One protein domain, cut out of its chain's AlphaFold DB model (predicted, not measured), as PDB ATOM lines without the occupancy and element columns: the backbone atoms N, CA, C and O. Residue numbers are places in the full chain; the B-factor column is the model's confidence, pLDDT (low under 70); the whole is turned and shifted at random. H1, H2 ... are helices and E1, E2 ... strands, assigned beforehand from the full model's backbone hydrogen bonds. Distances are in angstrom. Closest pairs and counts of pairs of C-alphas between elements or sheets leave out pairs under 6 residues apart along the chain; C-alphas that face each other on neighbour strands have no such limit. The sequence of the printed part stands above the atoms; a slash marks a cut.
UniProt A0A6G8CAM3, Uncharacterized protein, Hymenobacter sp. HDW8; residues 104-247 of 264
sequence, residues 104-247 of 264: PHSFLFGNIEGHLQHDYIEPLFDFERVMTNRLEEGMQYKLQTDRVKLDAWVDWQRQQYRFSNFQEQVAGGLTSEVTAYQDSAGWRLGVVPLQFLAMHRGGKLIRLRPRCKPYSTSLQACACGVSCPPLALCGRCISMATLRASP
ATOM      1  N   PRO A 104     171.681 139.804 112.612       95.81
ATOM      2  CA  PRO A 104     170.573 139.085 111.987       95.81
ATOM      3  C   PRO A 104     169.827 138.145 112.951       95.81
ATOM      4  O   PRO A 104     168.820 137.557 112.563       95.81
ATOM      5  N   HIS A 105     170.309 137.964 114.184       97.44
ATOM      6  CA  HIS A 105     169.754 137.015 115.147       97.44
ATOM      7  C   HIS A 105     168.788 137.705 116.110       97.44
ATOM      8  O   HIS A 105     169.111 138.750 116.675       97.44
ATOM      9  N   SER A 106     167.631 137.095 116.353       97.62
ATOM     10  CA  SER A 106     166.688 137.508 117.396       97.62
ATOM     11  C   SER A 106     166.265 136.316 118.244       97.62
ATOM     12  O   SER A 106     165.905 135.269 117.714       97.62
ATOM     13  N   PHE A 107     166.261 136.496 119.557       98.12
ATOM     14  CA  PHE A 107     165.791 135.525 120.537       98.12
ATOM     15  C   PHE A 107     164.657 136.147 121.340       98.12
ATOM     16  O   PHE A 107     164.788 137.278 121.806       98.12
ATOM     17  N   LEU A 108     163.553 135.424 121.495       97.88
ATOM     18  CA  LEU A 108     162.396 135.842 122.274       97.88
ATOM     19  C   LEU A 108     162.055 134.778 123.316       97.88
ATOM     20  O   LEU A 108     162.104 133.581 123.035       97.88
ATOM     21  N   PHE A 109     161.668 135.240 124.500       98.06
ATOM     22  CA  PHE A 109     161.222 134.423 125.623       98.06
ATOM     23  C   PHE A 109     159.941 135.004 126.224       98.06
ATOM     24  O   PHE A 109     159.779 136.226 126.282       98.06
ATOM     25  N   GLY A 110     159.068 134.129 126.723       97.31
ATOM     26  CA  GLY A 110     157.760 134.506 127.255       97.31
ATOM     27  C   GLY A 110     156.729 134.550 126.134       97.31
ATOM     28  O   GLY A 110     156.584 133.573 125.408       97.31
ATOM     29  N   ASN A 111     156.014 135.658 125.969       96.44
ATOM     30  CA  ASN A 111     155.088 135.841 124.862       96.44
ATOM     31  C   ASN A 111     155.857 136.164 123.577       96.44
ATOM     32  O   ASN A 111     156.473 137.229 123.466       96.44
ATOM     33  N   ILE A 112     155.836 135.222 122.637       95.62
ATOM     34  CA  ILE A 112     156.578 135.283 121.372       95.62
ATOM     35  C   ILE A 112     155.780 136.005 120.272       95.62
ATOM     36  O   ILE A 112     154.602 136.330 120.446       95.62
ATOM     37  N   GLU A 113     156.422 136.281 119.135       94.12
ATOM     38  CA  GLU A 113     155.744 136.780 117.931       94.12
ATOM     39  C   GLU A 113     155.007 135.607 117.264       94.12
ATOM     40  O   GLU A 113     155.569 134.951 116.393       94.12
ATOM     41  N   GLY A 114     153.785 135.327 117.729       89.25
ATOM     42  CA  GLY A 114     153.004 134.149 117.332       89.25
ATOM     43  C   GLY A 114     152.070 134.339 116.135       89.25
ATOM     44  O   GLY A 114     151.854 135.459 115.684       89.25
ATOM     45  N   HIS A 115     151.430 133.255 115.687       87.69
ATOM     46  CA  HIS A 115     150.459 133.210 114.568       87.69
ATOM     47  C   HIS A 115     151.052 133.550 113.199       87.69
ATOM     48  O   HIS A 115     151.954 132.868 112.716       87.69
ATOM     49  N   LEU A 116     150.507 134.578 112.548       87.88
ATOM     50  CA  LEU A 116     150.851 134.993 111.190       87.88
ATOM     51  C   LEU A 116     152.311 135.437 111.075       87.88
ATOM     52  O   LEU A 116     152.902 135.340 110.010       87.88
ATOM     53  N   GLN A 117     152.908 135.842 112.192       89.88
ATOM     54  CA  GLN A 117     154.294 136.266 112.320       89.88
ATOM     55  C   GLN A 117     155.306 135.145 112.059       89.88
ATOM     56  O   GLN A 117     156.485 135.448 111.871       89.88
ATOM     57  N   HIS A 118     154.859 133.886 112.059       91.62
ATOM     58  CA  HIS A 118     155.677 132.736 111.685       91.62
ATOM     59  C   HIS A 118     155.717 132.479 110.172       91.62
ATOM     60  O   HIS A 118     156.448 131.589 109.739       91.62
ATOM     61  N   ASP A 119     154.945 133.219 109.367       88.56
ATOM     62  CA  ASP A 119     154.906 133.122 107.897       88.56
ATOM     63  C   ASP A 119     154.532 131.720 107.364       88.56
ATOM     64  O   ASP A 119     154.960 131.286 106.287       88.56
ATOM     65  N   TYR A 120     153.715 130.982 108.117       89.69
ATOM     66  CA  TYR A 120     153.120 129.740 107.632       89.69
ATOM     67  C   TYR A 120     152.075 130.000 106.552       89.69
ATOM     68  O   TYR A 120     151.348 130.989 106.595       89.69
ATOM     69  N   ILE A 121     151.940 129.051 105.625       87.88
ATOM     70  CA  ILE A 121     150.799 129.040 104.710       87.88
ATOM     71  C   ILE A 121     149.508 128.741 105.481       87.88
ATOM     72  O   ILE A 121     149.483 127.850 106.335       87.88
ATOM     73  N   GLU A 122     148.422 129.427 105.132       85.19
ATOM     74  CA  GLU A 122     147.121 129.310 105.816       85.19
ATOM     75  C   GLU A 122     146.618 127.857 105.978       85.19
ATOM     76  O   GLU A 122     146.118 127.526 107.054       85.19
ATOM     77  N   PRO A 123     146.796 126.934 105.001       84.62
ATOM     78  CA  PRO A 123     146.380 125.540 105.181       84.62
ATOM     79  C   PRO A 123     147.153 124.774 106.264       84.62
ATOM     80  O   PRO A 123     146.661 123.767 106.771       84.62
ATOM     81  N   LEU A 124     148.381 125.197 106.578       85.31
ATOM     82  CA  LEU A 124     149.212 124.590 107.617       85.31
ATOM     83  C   LEU A 124     148.998 125.278 108.971       85.31
ATOM     84  O   LEU A 124     149.103 124.629 110.012       85.31
ATOM     85  N   PHE A 125     148.688 126.576 108.961       86.69
ATOM     86  CA  PHE A 125     148.503 127.365 110.169       86.69
ATOM     87  C   PHE A 125     147.434 128.439 109.974       86.69
ATOM     88  O   PHE A 125     147.632 129.438 109.290       86.69
ATOM     89  N   ASP A 126     146.287 128.207 110.602       86.38
ATOM     90  CA  ASP A 126     145.100 129.033 110.425       86.38
ATOM     91  C   ASP A 126     145.258 130.428 111.058       86.38
ATOM     92  O   ASP A 126     145.580 130.566 112.246       86.38
ATOM     93  N   PHE A 127     144.965 131.468 110.276       87.00
ATOM     94  CA  PHE A 127     144.984 132.860 110.719       87.00
ATOM     95  C   PHE A 127     143.919 133.164 111.782       87.00
ATOM     96  O   PHE A 127     144.083 134.102 112.569       87.00
ATOM     97  N   GLU A 128     142.850 132.365 111.885       88.06
ATOM     98  CA  GLU A 128     141.825 132.530 112.926       88.06
ATOM     99  C   GLU A 128     142.384 132.418 114.344       88.06
ATOM    100  O   GLU A 128     141.772 132.897 115.308       88.06
ATOM    101  N   ARG A 129     143.574 131.834 114.501       89.75
ATOM    102  CA  ARG A 129     144.274 131.763 115.787       89.75
ATOM    103  C   ARG A 129     144.616 133.146 116.350       89.75
ATOM    104  O   ARG A 129     144.666 133.283 117.570       89.75
ATOM    105  N   VAL A 130     144.682 134.194 115.521       90.81
ATOM    106  CA  VAL A 130     144.759 135.594 115.988       90.81
ATOM    107  C   VAL A 130     143.540 135.974 116.846       90.81
ATOM    108  O   VAL A 130     143.673 136.695 117.837       90.81
ATOM    109  N   MET A 131     142.350 135.458 116.525       91.06
ATOM    110  CA  MET A 131     141.119 135.688 117.296       91.06
ATOM    111  C   MET A 131     140.957 134.683 118.441       91.06
ATOM    112  O   MET A 131     140.511 135.045 119.530       91.06
ATOM    113  N   THR A 132     141.304 133.414 118.223       88.38
ATOM    114  CA  THR A 132     140.966 132.330 119.162       88.38
ATOM    115  C   THR A 132     142.064 131.996 120.168       88.38
ATOM    116  O   THR A 132     141.741 131.608 121.293       88.38
ATOM    117  N   ASN A 133     143.339 132.166 119.809       89.81
ATOM    118  CA  ASN A 133     144.485 131.787 120.635       89.81
ATOM    119  C   ASN A 133     145.664 132.766 120.512       89.81
ATOM    120  O   ASN A 133     146.793 132.348 120.304       89.81
ATOM    121  N   ARG A 134     145.424 134.073 120.653       90.62
ATOM    122  CA  ARG A 134     146.416 135.105 120.309       90.62
ATOM    123  C   ARG A 134     147.773 135.013 121.015       90.62
ATOM    124  O   ARG A 134     148.779 135.402 120.432       90.62
ATOM    125  N   LEU A 135     147.808 134.560 122.264       93.50
ATOM    126  CA  LEU A 135     149.047 134.502 123.037       93.50
ATOM    127  C   LEU A 135     149.714 133.137 122.897       93.50
ATOM    128  O   LEU A 135     149.152 132.141 123.353       93.50
ATOM    129  N   GLU A 136     150.930 133.136 122.363       95.25
ATOM    130  CA  GLU A 136     151.835 131.986 122.372       95.25
ATOM    131  C   GLU A 136     152.941 132.239 123.402       95.25
ATOM    132  O   GLU A 136     153.488 133.343 123.471       95.25
ATOM    133  N   GLU A 137     153.206 131.254 124.258       96.00
ATOM    134  CA  GLU A 137     154.065 131.380 125.440       96.00
ATOM    135  C   GLU A 137     155.189 130.349 125.411       96.00
ATOM    136  O   GLU A 137     154.976 129.164 125.647       96.00
ATOM    137  N   GLY A 138     156.418 130.796 125.183       96.50
ATOM    138  CA  GLY A 138     157.579 129.921 125.201       96.50
ATOM    139  C   GLY A 138     158.833 130.616 124.705       96.50
ATOM    140  O   GLY A 138     159.313 131.563 125.334       96.50
ATOM    141  N   MET A 139     159.402 130.091 123.624       97.88
ATOM    142  CA  MET A 139     160.680 130.539 123.074       97.88
ATOM    143  C   MET A 139     160.606 130.629 121.558       97.88
ATOM    144  O   MET A 139     159.980 129.791 120.913       97.88
ATOM    145  N   GLN A 140     161.285 131.618 120.993       98.12
ATOM    146  CA  GLN A 140     161.384 131.795 119.551       98.12
ATOM    147  C   GLN A 140     162.776 132.294 119.177       98.12
ATOM    148  O   GLN A 140     163.352 133.158 119.842       98.12
ATOM    149  N   TYR A 141     163.311 131.748 118.095       98.12
ATOM    150  CA  TYR A 141     164.562 132.148 117.482       98.12
ATOM    151  C   TYR A 141     164.314 132.533 116.030       98.12
ATOM    152  O   TYR A 141     163.732 131.762 115.270       98.12
ATOM    153  N   LYS A 142     164.803 133.709 115.640       97.12
ATOM    154  CA  LYS A 142     164.704 134.220 114.275       97.12
ATOM    155  C   LYS A 142     166.090 134.539 113.737       97.12
ATOM    156  O   LYS A 142     166.901 135.161 114.425       97.12
ATOM    157  N   LEU A 143     166.340 134.145 112.495       96.62
ATOM    158  CA  LEU A 143     167.515 134.528 111.722       96.62
ATOM    159  C   LEU A 143     167.041 135.249 110.464       96.62
ATOM    160  O   LEU A 143     166.343 134.654 109.650       96.62
ATOM    161  N   GLN A 144     167.440 136.505 110.300       94.50
ATOM    162  CA  GLN A 144     167.068 137.331 109.158       94.50
ATOM    163  C   GLN A 144     168.328 137.853 108.464       94.50
ATOM    164  O   GLN A 144     168.957 138.804 108.916       94.50
ATOM    165  N   THR A 145     168.689 137.222 107.352       92.38
ATOM    166  CA  THR A 145     169.789 137.630 106.463       92.38
ATOM    167  C   THR A 145     169.252 137.838 105.046       92.38
ATOM    168  O   THR A 145     168.102 137.501 104.766       92.38
ATOM    169  N   ASP A 146     170.081 138.332 104.127       86.94
ATOM    170  CA  ASP A 146     169.676 138.502 102.723       86.94
ATOM    171  C   ASP A 146     169.371 137.170 102.019       86.94
ATOM    172  O   ASP A 146     168.566 137.122 101.091       86.94
ATOM    173  N   ARG A 147     170.001 136.073 102.462       86.75
ATOM    174  CA  ARG A 147     169.871 134.746 101.835       86.75
ATOM    175  C   ARG A 147     169.017 133.766 102.619       86.75
ATOM    176  O   ARG A 147     168.517 132.814 102.035       86.75
ATOM    177  N   VAL A 148     168.900 133.949 103.927       91.00
ATOM    178  CA  VAL A 148     168.223 133.013 104.824       91.00
ATOM    179  C   VAL A 148     167.295 133.788 105.737       91.00
ATOM    180  O   VAL A 148     167.751 134.660 106.484       91.00
ATOM    181  N   LYS A 149     166.020 133.415 105.708       94.25
ATOM    182  CA  LYS A 149     165.063 133.708 106.770       94.25
ATOM    183  C   LYS A 149     164.740 132.415 107.483       94.25
ATOM    184  O   LYS A 149     164.497 131.409 106.828       94.25
ATOM    185  N   LEU A 150     164.751 132.430 108.802       95.38
ATOM    186  CA  LEU A 150     164.356 131.288 109.608       95.38
ATOM    187  C   LEU A 150     163.615 131.786 110.838       95.38
ATOM    188  O   LEU A 150     164.061 132.737 111.478       95.38
ATOM    189  N   ASP A 151     162.526 131.113 111.174       96.75
ATOM    190  CA  ASP A 151     161.781 131.278 112.414       96.75
ATOM    191  C   ASP A 151     161.546 129.893 113.019       96.75
ATOM    192  O   ASP A 151     160.920 129.033 112.406       96.75
ATOM    193  N   ALA A 152     162.099 129.651 114.202       97.19
ATOM    194  CA  ALA A 152     161.904 128.427 114.961       97.19
ATOM    195  C   ALA A 152     161.320 128.775 116.327       97.19
ATOM    196  O   ALA A 152     161.866 129.616 117.042       97.19
ATOM    197  N   TRP A 153     160.241 128.108 116.717       97.44
ATOM    198  CA  TRP A 153     159.476 128.487 117.900       97.44
ATOM    199  C   TRP A 153     158.886 127.288 118.633       97.44
ATOM    200  O   TRP A 153     158.688 126.205 118.075       97.44
ATOM    201  N   VAL A 154     158.609 127.503 119.916       97.06
ATOM    202  CA  VAL A 154     157.923 126.575 120.811       97.06
ATOM    203  C   VAL A 154     156.928 127.365 121.657       97.06
ATOM    204  O   VAL A 154     157.294 128.351 122.293       97.06
ATOM    205  N   ASP A 155     155.692 126.884 121.688       96.25
ATOM    206  CA  ASP A 155     154.562 127.396 122.459       96.25
ATOM    207  C   ASP A 155     154.112 126.341 123.483       96.25
ATOM    208  O   ASP A 155     153.585 125.272 123.150       96.25
ATOM    209  N   TRP A 156     154.331 126.637 124.759       94.44
ATOM    210  CA  TRP A 156     153.993 125.786 125.893       94.44
ATOM    211  C   TRP A 156     152.559 126.045 126.358       94.44
ATOM    212  O   TRP A 156     152.285 126.668 127.380       94.44
ATOM    213  N   GLN A 157     151.608 125.511 125.601       92.31
ATOM    214  CA  GLN A 157     150.177 125.776 125.785       92.31
ATOM    215  C   GLN A 157     149.626 125.313 127.134       92.31
ATOM    216  O   GLN A 157     148.681 125.901 127.667       92.31
ATOM    217  N   ARG A 158     150.160 124.217 127.686       90.56
ATOM    218  CA  ARG A 158     149.704 123.693 128.976       90.56
ATOM    219  C   ARG A 158     150.800 122.933 129.703       90.56
ATOM    220  O   ARG A 158     151.088 121.795 129.353       90.56
ATOM    221  N   GLN A 159     151.310 123.512 130.785       88.88
ATOM    222  CA  GLN A 159     152.268 122.857 131.675       88.88
ATOM    223  C   GLN A 159     151.605 121.754 132.508       88.88
ATOM    224  O   GLN A 159     150.664 122.033 133.250       88.88
ATOM    225  N   GLN A 160     152.111 120.515 132.459       82.38
ATOM    226  CA  GLN A 160     151.688 119.465 133.398       82.38
ATOM    227  C   GLN A 160     152.467 119.565 134.715       82.38
ATOM    228  O   GLN A 160     153.696 119.636 134.724       82.38
ATOM    229  N   TYR A 161     151.748 119.470 135.836       83.00
ATOM    230  CA  TYR A 161     152.332 119.320 137.170       83.00
ATOM    231  C   TYR A 161     152.110 117.910 137.718       83.00
ATOM    232  O   TYR A 161     151.184 117.200 137.304       83.00
ATOM    233  N   ARG A 162     152.930 117.505 138.695       75.81
ATOM    234  CA  ARG A 162     152.749 116.229 139.404       75.81
ATOM    235  C   ARG A 162     151.324 116.117 139.948       75.81
ATOM    236  O   ARG A 162     150.829 117.046 140.572       75.81
ATOM    237  N   PHE A 163     150.690 114.965 139.720       73.06
ATOM    238  CA  PHE A 163     149.317 114.654 140.138       73.06
ATOM    239  C   PHE A 163     148.201 115.420 139.415       73.06
ATOM    240  O   PHE A 163     147.046 115.331 139.828       73.06
ATOM    241  N   SER A 164     148.507 116.107 138.313       76.00
ATOM    242  CA  SER A 164     147.486 116.734 137.468       76.00
ATOM    243  C   SER A 164     146.648 115.683 136.732       76.00
ATOM    244  O   SER A 164     147.161 114.652 136.298       76.00
ATOM    245  N   ASN A 165     145.358 115.955 136.534       78.81
ATOM    246  CA  ASN A 165     144.432 115.093 135.781       78.81
ATOM    247  C   ASN A 165     144.406 115.398 134.268       78.81
ATOM    248  O   ASN A 165     143.509 114.965 133.540       78.81
ATOM    249  N   PHE A 166     145.382 116.166 133.792       80.88
ATOM    250  CA  PHE A 166     145.467 116.638 132.422       80.88
ATOM    251  C   PHE A 166     146.853 116.406 131.823       80.88
ATOM    252  O   PHE A 166     147.838 116.248 132.543       80.88
ATOM    253  N   GLN A 167     146.899 116.366 130.492       82.88
ATOM    254  CA  GLN A 167     148.116 116.193 129.707       82.88
ATOM    255  C   GLN A 167     148.786 117.543 129.433       82.88
ATOM    256  O   GLN A 167     148.100 118.555 129.258       82.88
ATOM    257  N   GLU A 168     150.112 117.516 129.395       87.81
ATOM    258  CA  GLU A 168     150.953 118.577 128.860       87.81
ATOM    259  C   GLU A 168     150.637 118.795 127.380       87.81
ATOM    260  O   GLU A 168     150.352 117.835 126.654       87.81
ATOM    261  N   GLN A 169     150.659 120.054 126.950       91.69
ATOM    262  CA  GLN A 169     150.471 120.439 125.554       91.69
ATOM    263  C   GLN A 169     151.577 121.406 125.160       91.69
ATOM    264  O   GLN A 169     151.735 122.451 125.794       91.69
ATOM    265  N   VAL A 170     152.318 121.034 124.121       93.06
ATOM    266  CA  VAL A 170     153.398 121.831 123.541       93.06
ATOM    267  C   VAL A 170     153.198 121.840 122.035       93.06
ATOM    268  O   VAL A 170     153.027 120.784 121.426       93.06
ATOM    269  N   ALA A 171     153.202 123.019 121.435       94.00
ATOM    270  CA  ALA A 171     153.296 123.188 119.996       94.00
ATOM    271  C   ALA A 171     154.663 123.776 119.660       94.00
ATOM    272  O   ALA A 171     155.292 124.429 120.486       94.00
ATOM    273  N   GLY A 172     155.145 123.522 118.459       94.81
ATOM    274  CA  GLY A 172     156.364 124.139 117.980       94.81
ATOM    275  C   GLY A 172     156.482 123.978 116.486       94.81
ATOM    276  O   GLY A 172     155.786 123.167 115.870       94.81
ATOM    277  N   GLY A 173     157.374 124.747 115.900       95.06
ATOM    278  CA  GLY A 173     157.470 124.794 114.466       95.06
ATOM    279  C   GLY A 173     158.737 125.463 113.976       95.06
ATOM    280  O   GLY A 173     159.514 126.027 114.747       95.06
ATOM    281  N   LEU A 174     158.957 125.319 112.677       95.06
ATOM    282  CA  LEU A 174     160.040 125.938 111.948       95.06
ATOM    283  C   LEU A 174     159.531 126.401 110.584       95.06
ATOM    284  O   LEU A 174     158.960 125.605 109.840       95.06
ATOM    285  N   THR A 175     159.783 127.653 110.236       94.75
ATOM    286  CA  THR A 175     159.711 128.153 108.865       94.75
ATOM    287  C   THR A 175     161.096 128.608 108.432       94.75
ATOM    288  O   THR A 175     161.880 129.138 109.217       94.75
ATOM    289  N   SER A 176     161.452 128.312 107.189       92.88
ATOM    290  CA  SER A 176     162.737 128.679 106.610       92.88
ATOM    291  C   SER A 176     162.561 129.016 105.141       92.88
ATOM    292  O   SER A 176     161.867 128.312 104.410       92.88
ATOM    293  N   GLU A 177     163.199 130.093 104.716       90.62
ATOM    294  CA  GLU A 177     163.262 130.554 103.340       90.62
ATOM    295  C   GLU A 177     164.735 130.741 102.985       90.62
ATOM    296  O   GLU A 177     165.423 131.589 103.556       90.62
ATOM    297  N   VAL A 178     165.228 129.944 102.039       86.31
ATOM    298  CA  VAL A 178     166.599 130.059 101.532       86.31
ATOM    299  C   VAL A 178     166.550 130.582 100.106       86.31
ATOM    300  O   VAL A 178     165.921 129.964  99.254       86.31
ATOM    301  N   THR A 179     167.217 131.704  99.846       85.00
ATOM    302  CA  THR A 179     167.388 132.297  98.514       85.00
ATOM    303  C   THR A 179     168.729 131.850  97.934       85.00
ATOM    304  O   THR A 179     169.786 132.227  98.444       85.00
ATOM    305  N   ALA A 180     168.694 131.040  96.871       74.56
ATOM    306  CA  ALA A 180     169.900 130.479  96.256       74.56
ATOM    307  C   ALA A 180     170.707 131.507  95.440       74.56
ATOM    308  O   ALA A 180     171.938 131.477  95.458       74.56
ATOM    309  N   TYR A 181     170.036 132.426  94.741       70.88
ATOM    310  CA  TYR A 181     170.674 133.467  93.935       70.88
ATOM    311  C   TYR A 181     169.849 134.754  93.953       70.88
ATOM    312  O   TYR A 181     168.622 134.704  93.854       70.88
ATOM    313  N   GLN A 182     170.519 135.902  94.063       68.31
ATOM    314  CA  GLN A 182     169.894 137.218  93.989       68.31
ATOM    315  C   GLN A 182     170.718 138.126  93.071       68.31
ATOM    316  O   GLN A 182     171.912 138.302  93.306       68.31
ATOM    317  N   ASP A 183     170.088 138.684  92.038       64.69
ATOM    318  CA  ASP A 183     170.719 139.649  91.131       64.69
ATOM    319  C   ASP A 183     170.510 141.098  91.613       64.69
ATOM    320  O   ASP A 183     169.550 141.416  92.320       64.69
ATOM    321  N   SER A 184     171.398 141.988  91.176       64.00
ATOM    322  CA  SER A 184     171.372 143.448  91.326       64.00
ATOM    323  C   SER A 184     170.079 144.111  90.823       64.00
ATOM    324  O   SER A 184     169.684 145.151  91.344       64.00
ATOM    325  N   ALA A 185     169.373 143.477  89.882       62.38
ATOM    326  CA  ALA A 185     168.049 143.886  89.409       62.38
ATOM    327  C   ALA A 185     166.878 143.397  90.298       62.38
ATOM    328  O   ALA A 185     165.717 143.618  89.961       62.38
ATOM    329  N   GLY A 186     167.152 142.720  91.421       60.75
ATOM    330  CA  GLY A 186     166.143 142.258  92.386       60.75
ATOM    331  C   GLY A 186     165.565 140.863  92.119       60.75
ATOM    332  O   GLY A 186     164.714 140.403  92.882       60.75
ATOM    333  N   TRP A 187     166.031 140.161  91.081       58.78
ATOM    334  CA  TRP A 187     165.603 138.792  90.778       58.78
ATOM    335  C   TRP A 187     166.109 137.814  91.837       58.78
ATOM    336  O   TRP A 187     167.307 137.774  92.104       58.78
ATOM    337  N   ARG A 188     165.212 137.007  92.416       62.91
ATOM    338  CA  ARG A 188     165.536 135.956  93.395       62.91
ATOM    339  C   ARG A 188     165.248 134.581  92.794       62.91
ATOM    340  O   ARG A 188     164.089 134.240  92.571       62.91
ATOM    341  N   LEU A 189     166.289 133.797  92.522       64.19
ATOM    342  CA  LEU A 189     166.180 132.431  92.001       64.19
ATOM    343  C   LEU A 189     166.409 131.420  93.138       64.19
ATOM    344  O   LEU A 189     167.338 131.571  93.931       64.19
ATOM    345  N   GLY A 190     165.579 130.373  93.198       59.53
ATOM    346  CA  GLY A 190     165.744 129.248  94.126       59.53
ATOM    347  C   GLY A 190     165.278 129.507  95.558       59.53
ATOM    348  O   GLY A 190     165.933 129.046  96.487       59.53
ATOM    349  N   VAL A 191     164.174 130.241  95.741       67.06
ATOM    350  CA  VAL A 191     163.507 130.380  97.044       67.06
ATOM    351  C   VAL A 191     162.872 129.038  97.419       67.06
ATOM    352  O   VAL A 191     161.902 128.613  96.789       67.06
ATOM    353  N   VAL A 192     163.430 128.353  98.418       73.12
ATOM    354  CA  VAL A 192     162.888 127.088  98.941       73.12
ATOM    355  C   VAL A 192     162.233 127.348 100.299       73.12
ATOM    356  O   VAL A 192     162.947 127.397 101.304       73.12
ATOM    357  N   PRO A 193     160.901 127.535 100.360       81.88
ATOM    358  CA  PRO A 193     160.170 127.537 101.619       81.88
ATOM    359  C   PRO A 193     160.110 126.124 102.207       81.88
ATOM    360  O   PRO A 193     159.586 125.193 101.588       81.88
ATOM    361  N   LEU A 194     160.615 125.979 103.427       87.81
ATOM    362  CA  LEU A 194     160.460 124.804 104.276       87.81
ATOM    363  C   LEU A 194     159.615 125.201 105.481       87.81
ATOM    364  O   LEU A 194     159.980 126.114 106.218       87.81
ATOM    365  N   GLN A 195     158.496 124.519 105.690       91.69
ATOM    366  CA  GLN A 195     157.607 124.750 106.822       91.69
ATOM    367  C   GLN A 195     157.357 123.437 107.549       91.69
ATOM    368  O   GLN A 195     157.016 122.427 106.939       91.69
ATOM    369  N   PHE A 196     157.528 123.453 108.861       91.81
ATOM    370  CA  PHE A 196     157.355 122.317 109.747       91.81
ATOM    371  C   PHE A 196     156.570 122.755 110.975       91.81
ATOM    372  O   PHE A 196     156.827 123.817 111.542       91.81
ATOM    373  N   LEU A 197     155.624 121.925 111.393       90.94
ATOM    374  CA  LEU A 197     154.787 122.132 112.561       90.94
ATOM    375  C   LEU A 197     154.661 120.807 113.315       90.94
ATOM    376  O   LEU A 197     154.376 119.758 112.733       90.94
ATOM    377  N   ALA A 198     154.852 120.858 114.623       90.81
ATOM    378  CA  ALA A 198     154.692 119.732 115.520       90.81
ATOM    379  C   ALA A 198     153.794 120.127 116.693       90.81
ATOM    380  O   ALA A 198     153.932 121.195 117.283       90.81
ATOM    381  N   MET A 199     152.885 119.234 117.069       88.06
ATOM    382  CA  MET A 199     152.116 119.361 118.304       88.06
ATOM    383  C   MET A 199     152.274 118.089 119.114       88.06
ATOM    384  O   MET A 199     152.062 116.984 118.613       88.06
ATOM    385  N   HIS A 200     152.617 118.252 120.381       87.44
ATOM    386  CA  HIS A 200     152.761 117.184 121.346       87.44
ATOM    387  C   HIS A 200     151.703 117.319 122.440       87.44
ATOM    388  O   HIS A 200     151.540 118.371 123.057       87.44
ATOM    389  N   ARG A 201     150.993 116.221 122.703       84.56
ATOM    390  CA  ARG A 201     150.096 116.055 123.847       84.56
ATOM    391  C   ARG A 201     150.557 114.850 124.656       84.56
ATOM    392  O   ARG A 201     150.484 113.715 124.174       84.56
ATOM    393  N   GLY A 202     151.023 115.087 125.880       74.38
ATOM    394  CA  GLY A 202     151.696 114.058 126.672       74.38
ATOM    395  C   GLY A 202     151.672 114.275 128.180       74.38
ATOM    396  O   GLY A 202     150.816 114.971 128.707       74.38
ATOM    397  N   GLY A 203     152.569 113.607 128.901       59.41
ATOM    398  CA  GLY A 203     152.679 113.708 130.357       59.41
ATOM    399  C   GLY A 203     152.364 112.422 131.136       59.41
ATOM    400  O   GLY A 203     151.261 111.877 131.072       59.41
ATOM    401  N   LYS A 204     153.350 111.955 131.913       47.88
ATOM    402  CA  LYS A 204     153.370 110.646 132.603       47.88
ATOM    403  C   LYS A 204     152.936 110.711 134.077       47.88
ATOM    404  O   LYS A 204     152.837 109.679 134.734       47.88
ATOM    405  N   LEU A 205     152.674 111.906 134.613       54.38
ATOM    406  CA  LEU A 205     152.510 112.164 136.054       54.38
ATOM    407  C   LEU A 205     151.041 112.211 136.531       54.38
ATOM    408  O   LEU A 205     150.724 112.886 137.515       54.38
ATOM    409  N   ILE A 206     150.142 111.500 135.845       52.84
ATOM    410  CA  ILE A 206     148.698 111.534 136.109       52.84
ATOM    411  C   ILE A 206     148.344 110.676 137.334       52.84
ATOM    412  O   ILE A 206     148.664 109.488 137.398       52.84
ATOM    413  N   ARG A 207     147.626 111.269 138.297       48.56
ATOM    414  CA  ARG A 207     146.926 110.538 139.365       48.56
ATOM    415  C   ARG A 207     145.613 110.029 138.764       48.56
ATOM    416  O   ARG A 207     144.832 110.857 138.313       48.56
ATOM    417  N   LEU A 208     145.401 108.708 138.776       49.06
ATOM    418  CA  LEU A 208     144.187 107.923 138.441       49.06
ATOM    419  C   LEU A 208     144.380 106.955 137.250       49.06
ATOM    420  O   LEU A 208     144.603 107.360 136.111       49.06
ATOM    421  N   ARG A 209     144.230 105.649 137.517       45.97
ATOM    422  CA  ARG A 209     143.957 104.596 136.514       45.97
ATOM    423  C   ARG A 209     142.431 104.345 136.455       45.97
ATOM    424  O   ARG A 209     141.820 104.489 137.511       45.97
ATOM    425  N   PRO A 210     141.803 103.884 135.347       45.97
ATOM    426  CA  PRO A 210     142.269 103.740 133.971       45.97
ATOM    427  C   PRO A 210     141.315 104.447 132.977       45.97
ATOM    428  O   PRO A 210     140.267 103.933 132.598       45.97
ATOM    429  N   ARG A 211     141.724 105.589 132.434       45.31
ATOM    430  CA  ARG A 211     141.606 105.776 130.983       45.31
ATOM    431  C   ARG A 211     142.996 106.140 130.526       45.31
ATOM    432  O   ARG A 211     143.475 107.224 130.844       45.31
ATOM    433  N   CYS A 212     143.662 105.212 129.845       49.34
ATOM    434  CA  CYS A 212     144.865 105.529 129.096       49.34
ATOM    435  C   CYS A 212     144.476 106.607 128.083       49.34
ATOM    436  O   CYS A 212     143.937 106.292 127.026       49.34
ATOM    437  N   LYS A 213     144.668 107.885 128.423       54.22
ATOM    438  CA  LYS A 213     144.635 108.928 127.407       54.22
ATOM    439  C   LYS A 213     145.886 108.706 126.561       54.22
ATOM    440  O   LYS A 213     146.982 108.725 127.129       54.22
ATOM    441  N   PRO A 214     145.747 108.410 125.261       60.12
ATOM    442  CA  PRO A 214     146.906 108.185 124.417       60.12
ATOM    443  C   PRO A 214     147.779 109.444 124.410       60.12
ATOM    444  O   PRO A 214     147.270 110.568 124.444       60.12
ATOM    445  N   TYR A 215     149.094 109.247 124.400       63.31
ATOM    446  CA  TYR A 215     150.021 110.288 123.969       63.31
ATOM    447  C   TYR A 215     149.772 110.513 122.478       63.31
ATOM    448  O   TYR A 215     149.541 109.550 121.745       63.31
ATOM    449  N   SER A 216     149.789 111.761 122.027       70.56
ATOM    450  CA  SER A 216     149.644 112.075 120.607       70.56
ATOM    451  C   SER A 216     150.682 113.108 120.236       70.56
ATOM    452  O   SER A 216     150.676 114.209 120.778       70.56
ATOM    453  N   THR A 217     151.526 112.762 119.275       72.12
ATOM    454  CA  THR A 217     152.333 113.734 118.546       72.12
ATOM    455  C   THR A 217     151.807 113.776 117.120       72.12
ATOM    456  O   THR A 217     151.645 112.726 116.496       72.12
ATOM    457  N   SER A 218     151.488 114.971 116.629       73.06
ATOM    458  CA  SER A 218     151.180 115.219 115.221       73.06
ATOM    459  C   SER A 218     152.288 116.059 114.613       73.06
ATOM    460  O   SER A 218     152.739 117.025 115.224       73.06
ATOM    461  N   LEU A 219     152.707 115.675 113.416       74.38
ATOM    462  CA  LEU A 219     153.746 116.336 112.640       74.38
ATOM    463  C   LEU A 219     153.152 116.690 111.285       74.38
ATOM    464  O   LEU A 219     152.459 115.863 110.692       74.38
ATOM    465  N   GLN A 220     153.412 117.901 110.817       74.50
ATOM    466  CA  GLN A 220     153.059 118.364 109.486       74.50
ATOM    467  C   GLN A 220     154.256 119.112 108.910       74.50
ATOM    468  O   GLN A 220     154.929 119.868 109.606       74.50
ATOM    469  N   ALA A 221     154.529 118.887 107.631       74.25
ATOM    470  CA  ALA A 221     155.558 119.601 106.900       74.25
ATOM    471  C   ALA A 221     155.012 119.989 105.527       74.25
ATOM    472  O   ALA A 221     154.223 119.243 104.947       74.25
ATOM    473  N   CYS A 222     155.435 121.131 105.004       74.94
ATOM    474  CA  CYS A 222     155.282 121.478 103.600       74.94
ATOM    475  C   CYS A 222     156.607 122.047 103.093       74.94
ATOM    476  O   CYS A 222     157.272 122.829 103.770       74.94
ATOM    477  N   ALA A 223     156.986 121.630 101.893       64.75
ATOM    478  CA  ALA A 223     158.098 122.193 101.155       64.75
ATOM    479  C   ALA A 223     157.625 122.436  99.724       64.75
ATOM    480  O   ALA A 223     157.037 121.537  99.107       64.75
ATOM    481  N   CYS A 224     157.890 123.631  99.206       57.25
ATOM    482  CA  CYS A 224     157.708 123.945  97.792       57.25
ATOM    483  C   CYS A 224     159.086 124.260  97.209       57.25
ATOM    484  O   CYS A 224     159.747 125.191  97.646       57.25
ATOM    485  N   GLY A 225     159.548 123.475  96.239       45.81
ATOM    486  CA  GLY A 225     160.750 123.812  95.479       45.81
ATOM    487  C   GLY A 225     160.362 124.687  94.294       45.81
ATOM    488  O   GLY A 225     159.637 124.218  93.421       45.81
ATOM    489  N   VAL A 226     160.828 125.937  94.239       45.22
ATOM    490  CA  VAL A 226     160.693 126.753  93.026       45.22
ATOM    491  C   VAL A 226     161.926 126.538  92.152       45.22
ATOM    492  O   VAL A 226     162.949 127.199  92.316       45.22
ATOM    493  N   SER A 227     161.819 125.625  91.192       33.09
ATOM    494  CA  SER A 227     162.565 125.717  89.940       33.09
ATOM    495  C   SER A 227     161.569 126.064  88.834       33.09
ATOM    496  O   SER A 227     160.791 125.218  88.400       33.09
ATOM    497  N   CYS A 228     161.543 127.318  88.378       28.70
ATOM    498  CA  CYS A 228     160.872 127.621  87.116       28.70
ATOM    499  C   CYS A 228     161.460 128.844  86.391       28.70
ATOM    500  O   CYS A 228     161.568 129.907  87.004       28.70
ATOM    501  N   PRO A 229     161.800 128.722  85.090       29.03
ATOM    502  CA  PRO A 229     161.808 129.838  84.142       29.03
ATOM    503  C   PRO A 229     160.364 130.337  83.903       29.03
ATOM    504  O   PRO A 229     159.414 129.685  84.347       29.03
ATOM    505  N   PRO A 230     160.149 131.472  83.205       34.12
ATOM    506  CA  PRO A 230     158.794 131.930  82.916       34.12
ATOM    507  C   PRO A 230     158.110 130.860  82.059       34.12
ATOM    508  O   PRO A 230     158.679 130.455  81.052       34.12
ATOM    509  N   LEU A 231     156.902 130.436  82.447       32.94
ATOM    510  CA  LEU A 231     156.107 129.329  81.875       32.94
ATOM    511  C   LEU A 231     156.323 127.956  82.543       32.94
ATOM    512  O   LEU A 231     156.819 127.036  81.908       32.94
ATOM    513  N   ALA A 232     155.860 127.769  83.781       28.09
ATOM    514  CA  ALA A 232     155.105 126.568  84.169       28.09
ATOM    515  C   ALA A 232     154.655 126.635  85.635       28.09
ATOM    516  O   ALA A 232     155.341 127.152  86.510       28.09
ATOM    517  N   LEU A 233     153.464 126.095  85.887       39.50
ATOM    518  CA  LEU A 233     152.880 125.928  87.211       39.50
ATOM    519  C   LEU A 233     153.755 125.046  88.114       39.50
ATOM    520  O   LEU A 233     154.184 123.970  87.701       39.50
ATOM    521  N   CYS A 234     153.885 125.414  89.391       30.52
ATOM    522  CA  CYS A 234     154.305 124.476  90.432       30.52
ATOM    523  C   CYS A 234     153.497 124.684  91.722       30.52
ATOM    524  O   CYS A 234     153.956 125.260  92.698       30.52
ATOM    525  N   GLY A 235     152.247 124.214  91.705       30.16
ATOM    526  CA  GLY A 235     151.389 124.078  92.886       30.16
ATOM    527  C   GLY A 235     151.427 122.658  93.454       30.16
ATOM    528  O   GLY A 235     150.387 122.012  93.551       30.16
ATOM    529  N   ARG A 236     152.612 122.123  93.776       32.25
ATOM    530  CA  ARG A 236     152.738 120.830  94.473       32.25
ATOM    531  C   ARG A 236     153.462 121.018  95.803       32.25
ATOM    532  O   ARG A 236     154.681 121.128  95.828       32.25
ATOM    533  N   CYS A 237     152.705 121.005  96.902       32.78
ATOM    534  CA  CYS A 237     153.247 120.718  98.232       32.78
ATOM    535  C   CYS A 237     153.705 119.246  98.204       32.78
ATOM    536  O   CYS A 237     152.904 118.353  97.922       32.78
ATOM    537  N   ILE A 238     155.007 118.993  98.375       36.03
ATOM    538  CA  ILE A 238     155.620 117.703  97.997       36.03
ATOM    539  C   ILE A 238     155.266 116.540  98.943       36.03
ATOM    540  O   ILE A 238     155.398 115.389  98.542       36.03
ATOM    541  N   SER A 239     154.740 116.771 100.147       32.34
ATOM    542  CA  SER A 239     154.161 115.706 100.982       32.34
ATOM    543  C   SER A 239     153.510 116.304 102.225       32.34
ATOM    544  O   SER A 239     154.199 116.934 103.020       32.34
ATOM    545  N   MET A 240     152.212 116.077 102.433       31.08
ATOM    546  CA  MET A 240     151.551 116.348 103.714       31.08
ATOM    547  C   MET A 240     151.592 115.058 104.548       31.08
ATOM    548  O   MET A 240     150.626 114.302 104.626       31.08
ATOM    549  N   ALA A 241     152.753 114.737 105.119       33.69
ATOM    550  CA  ALA A 241     152.908 113.536 105.935       33.69
ATOM    551  C   ALA A 241     152.396 113.796 107.360       33.69
ATOM    552  O   ALA A 241     153.133 114.294 108.206       33.69
ATOM    553  N   THR A 242     151.142 113.431 107.645       34.81
ATOM    554  CA  THR A 242     150.653 113.371 109.032       34.81
ATOM    555  C   THR A 242     151.153 112.080 109.675       34.81
ATOM    556  O   THR A 242     150.503 111.038 109.605       34.81
ATOM    557  N   LEU A 243     152.326 112.123 110.305       32.28
ATOM    558  CA  LEU A 243     152.811 111.000 111.109       32.28
ATOM    559  C   LEU A 243     152.115 111.028 112.471       32.28
ATOM    560  O   LEU A 243     152.506 111.758 113.380       32.28
ATOM    561  N   ARG A 244     151.056 110.226 112.610       31.25
ATOM    562  CA  ARG A 244     150.423 109.949 113.901       31.25
ATOM    563  C   ARG A 244     151.151 108.771 114.542       31.25
ATOM    564  O   ARG A 244     150.913 107.622 114.181       31.25
ATOM    565  N   ALA A 245     152.042 109.042 115.490       35.31
ATOM    566  CA  ALA A 245     152.663 107.979 116.272       35.31
ATOM    567  C   ALA A 245     151.615 107.364 117.223       35.31
ATOM    568  O   ALA A 245     151.329 107.915 118.285       35.31
ATOM    569  N   SER A 246     151.005 106.245 116.822       33.28
ATOM    570  CA  SER A 246     150.238 105.366 117.714       33.28
ATOM    571  C   SER A 246     151.208 104.354 118.334       33.28
ATOM    572  O   SER A 246     152.043 103.822 117.601       33.28
ATOM    573  N   PRO A 247     151.159 104.071 119.649       36.53
ATOM    574  CA  PRO A 247     152.074 103.111 120.248       36.53
ATOM    575  C   PRO A 247     151.808 101.708 119.688       36.53
ATOM    576  O   PRO A 247     150.816 101.057 120.013       36.53
TER     577      PRO A 247
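Overview. This is residues 104 to 247 of the 264 residues of an uncharacterized protein of Hymenobacter sp. HDW8 (UniProt A0A6G8CAM3). One twisted sheet of six strands, laid side by side in chain order from E1 to E6, makes a long slab; the stretch between E1 and E2, with two short helices, H1 and H2, bulges out from it. Long loops run on past the strand ends, and a tail, residues 224 to 247, folds back along E6. The printed part has 144 residues, with named elements in the order E1 H1 H2 E2 E3 E4 E5 E6, neighbours antiparallel; it is mostly strand, with under half of its residues in named elements. It is loose, with a radius of gyration of the C-alphas of 18.6 A, and spans 64 by 31 by 25 A.

Arrangement. Edge strand E1, residues 105 to 111, is followed by H1, residues 115 to 118, which only grazes the sheet with residues 117 to 118. H2, residues 129 to 132, is not on the sheet; it only just touches H1, with 3 pairs of C-alphas within 8 A, the closest those of His 115 and Val 130, 6.3 A apart. Both helices are too short for an O i to N i+4 pair; in each, the one O i to N i+3 pair is within range. E2, residues 137 to 144, is antiparallel to E1, with N 108 and O 140 2.8 A apart, within hydrogen-bond range. E2 to E6 form a meander, each strand the antiparallel neighbour of the one before, with E3 at residues 148 to 158, E4 at 168 to 178, E5 at 192 to 202 and edge strand E6 at 216 to 223. Pairs within range are N 141 and O 152, 2.8 A; N 151 and O 175, 2.9 A; N 174 and O 196, 2.8 A; and N 197 and O 220, 2.8 A.

Along the chain. E1 begins at C-alpha 105, (169.754, 137.015, 115.147), and E6 ends at C-alpha 223, (158.098, 122.193, 101.155). E3, E4 and E5 measure 31.8, 33.5 and 32.6 A from first to last C-alpha.

Size, cuts and confidence. The C-alphas of Ala 185 and Arg 209 are the two farthest apart, 65.9 A. The printed part has no cut; the links E4 to E5 and E5 to E6 are long. Residues 182 to 191, 203 to 215 and 223 to 247 have pLDDT under 70.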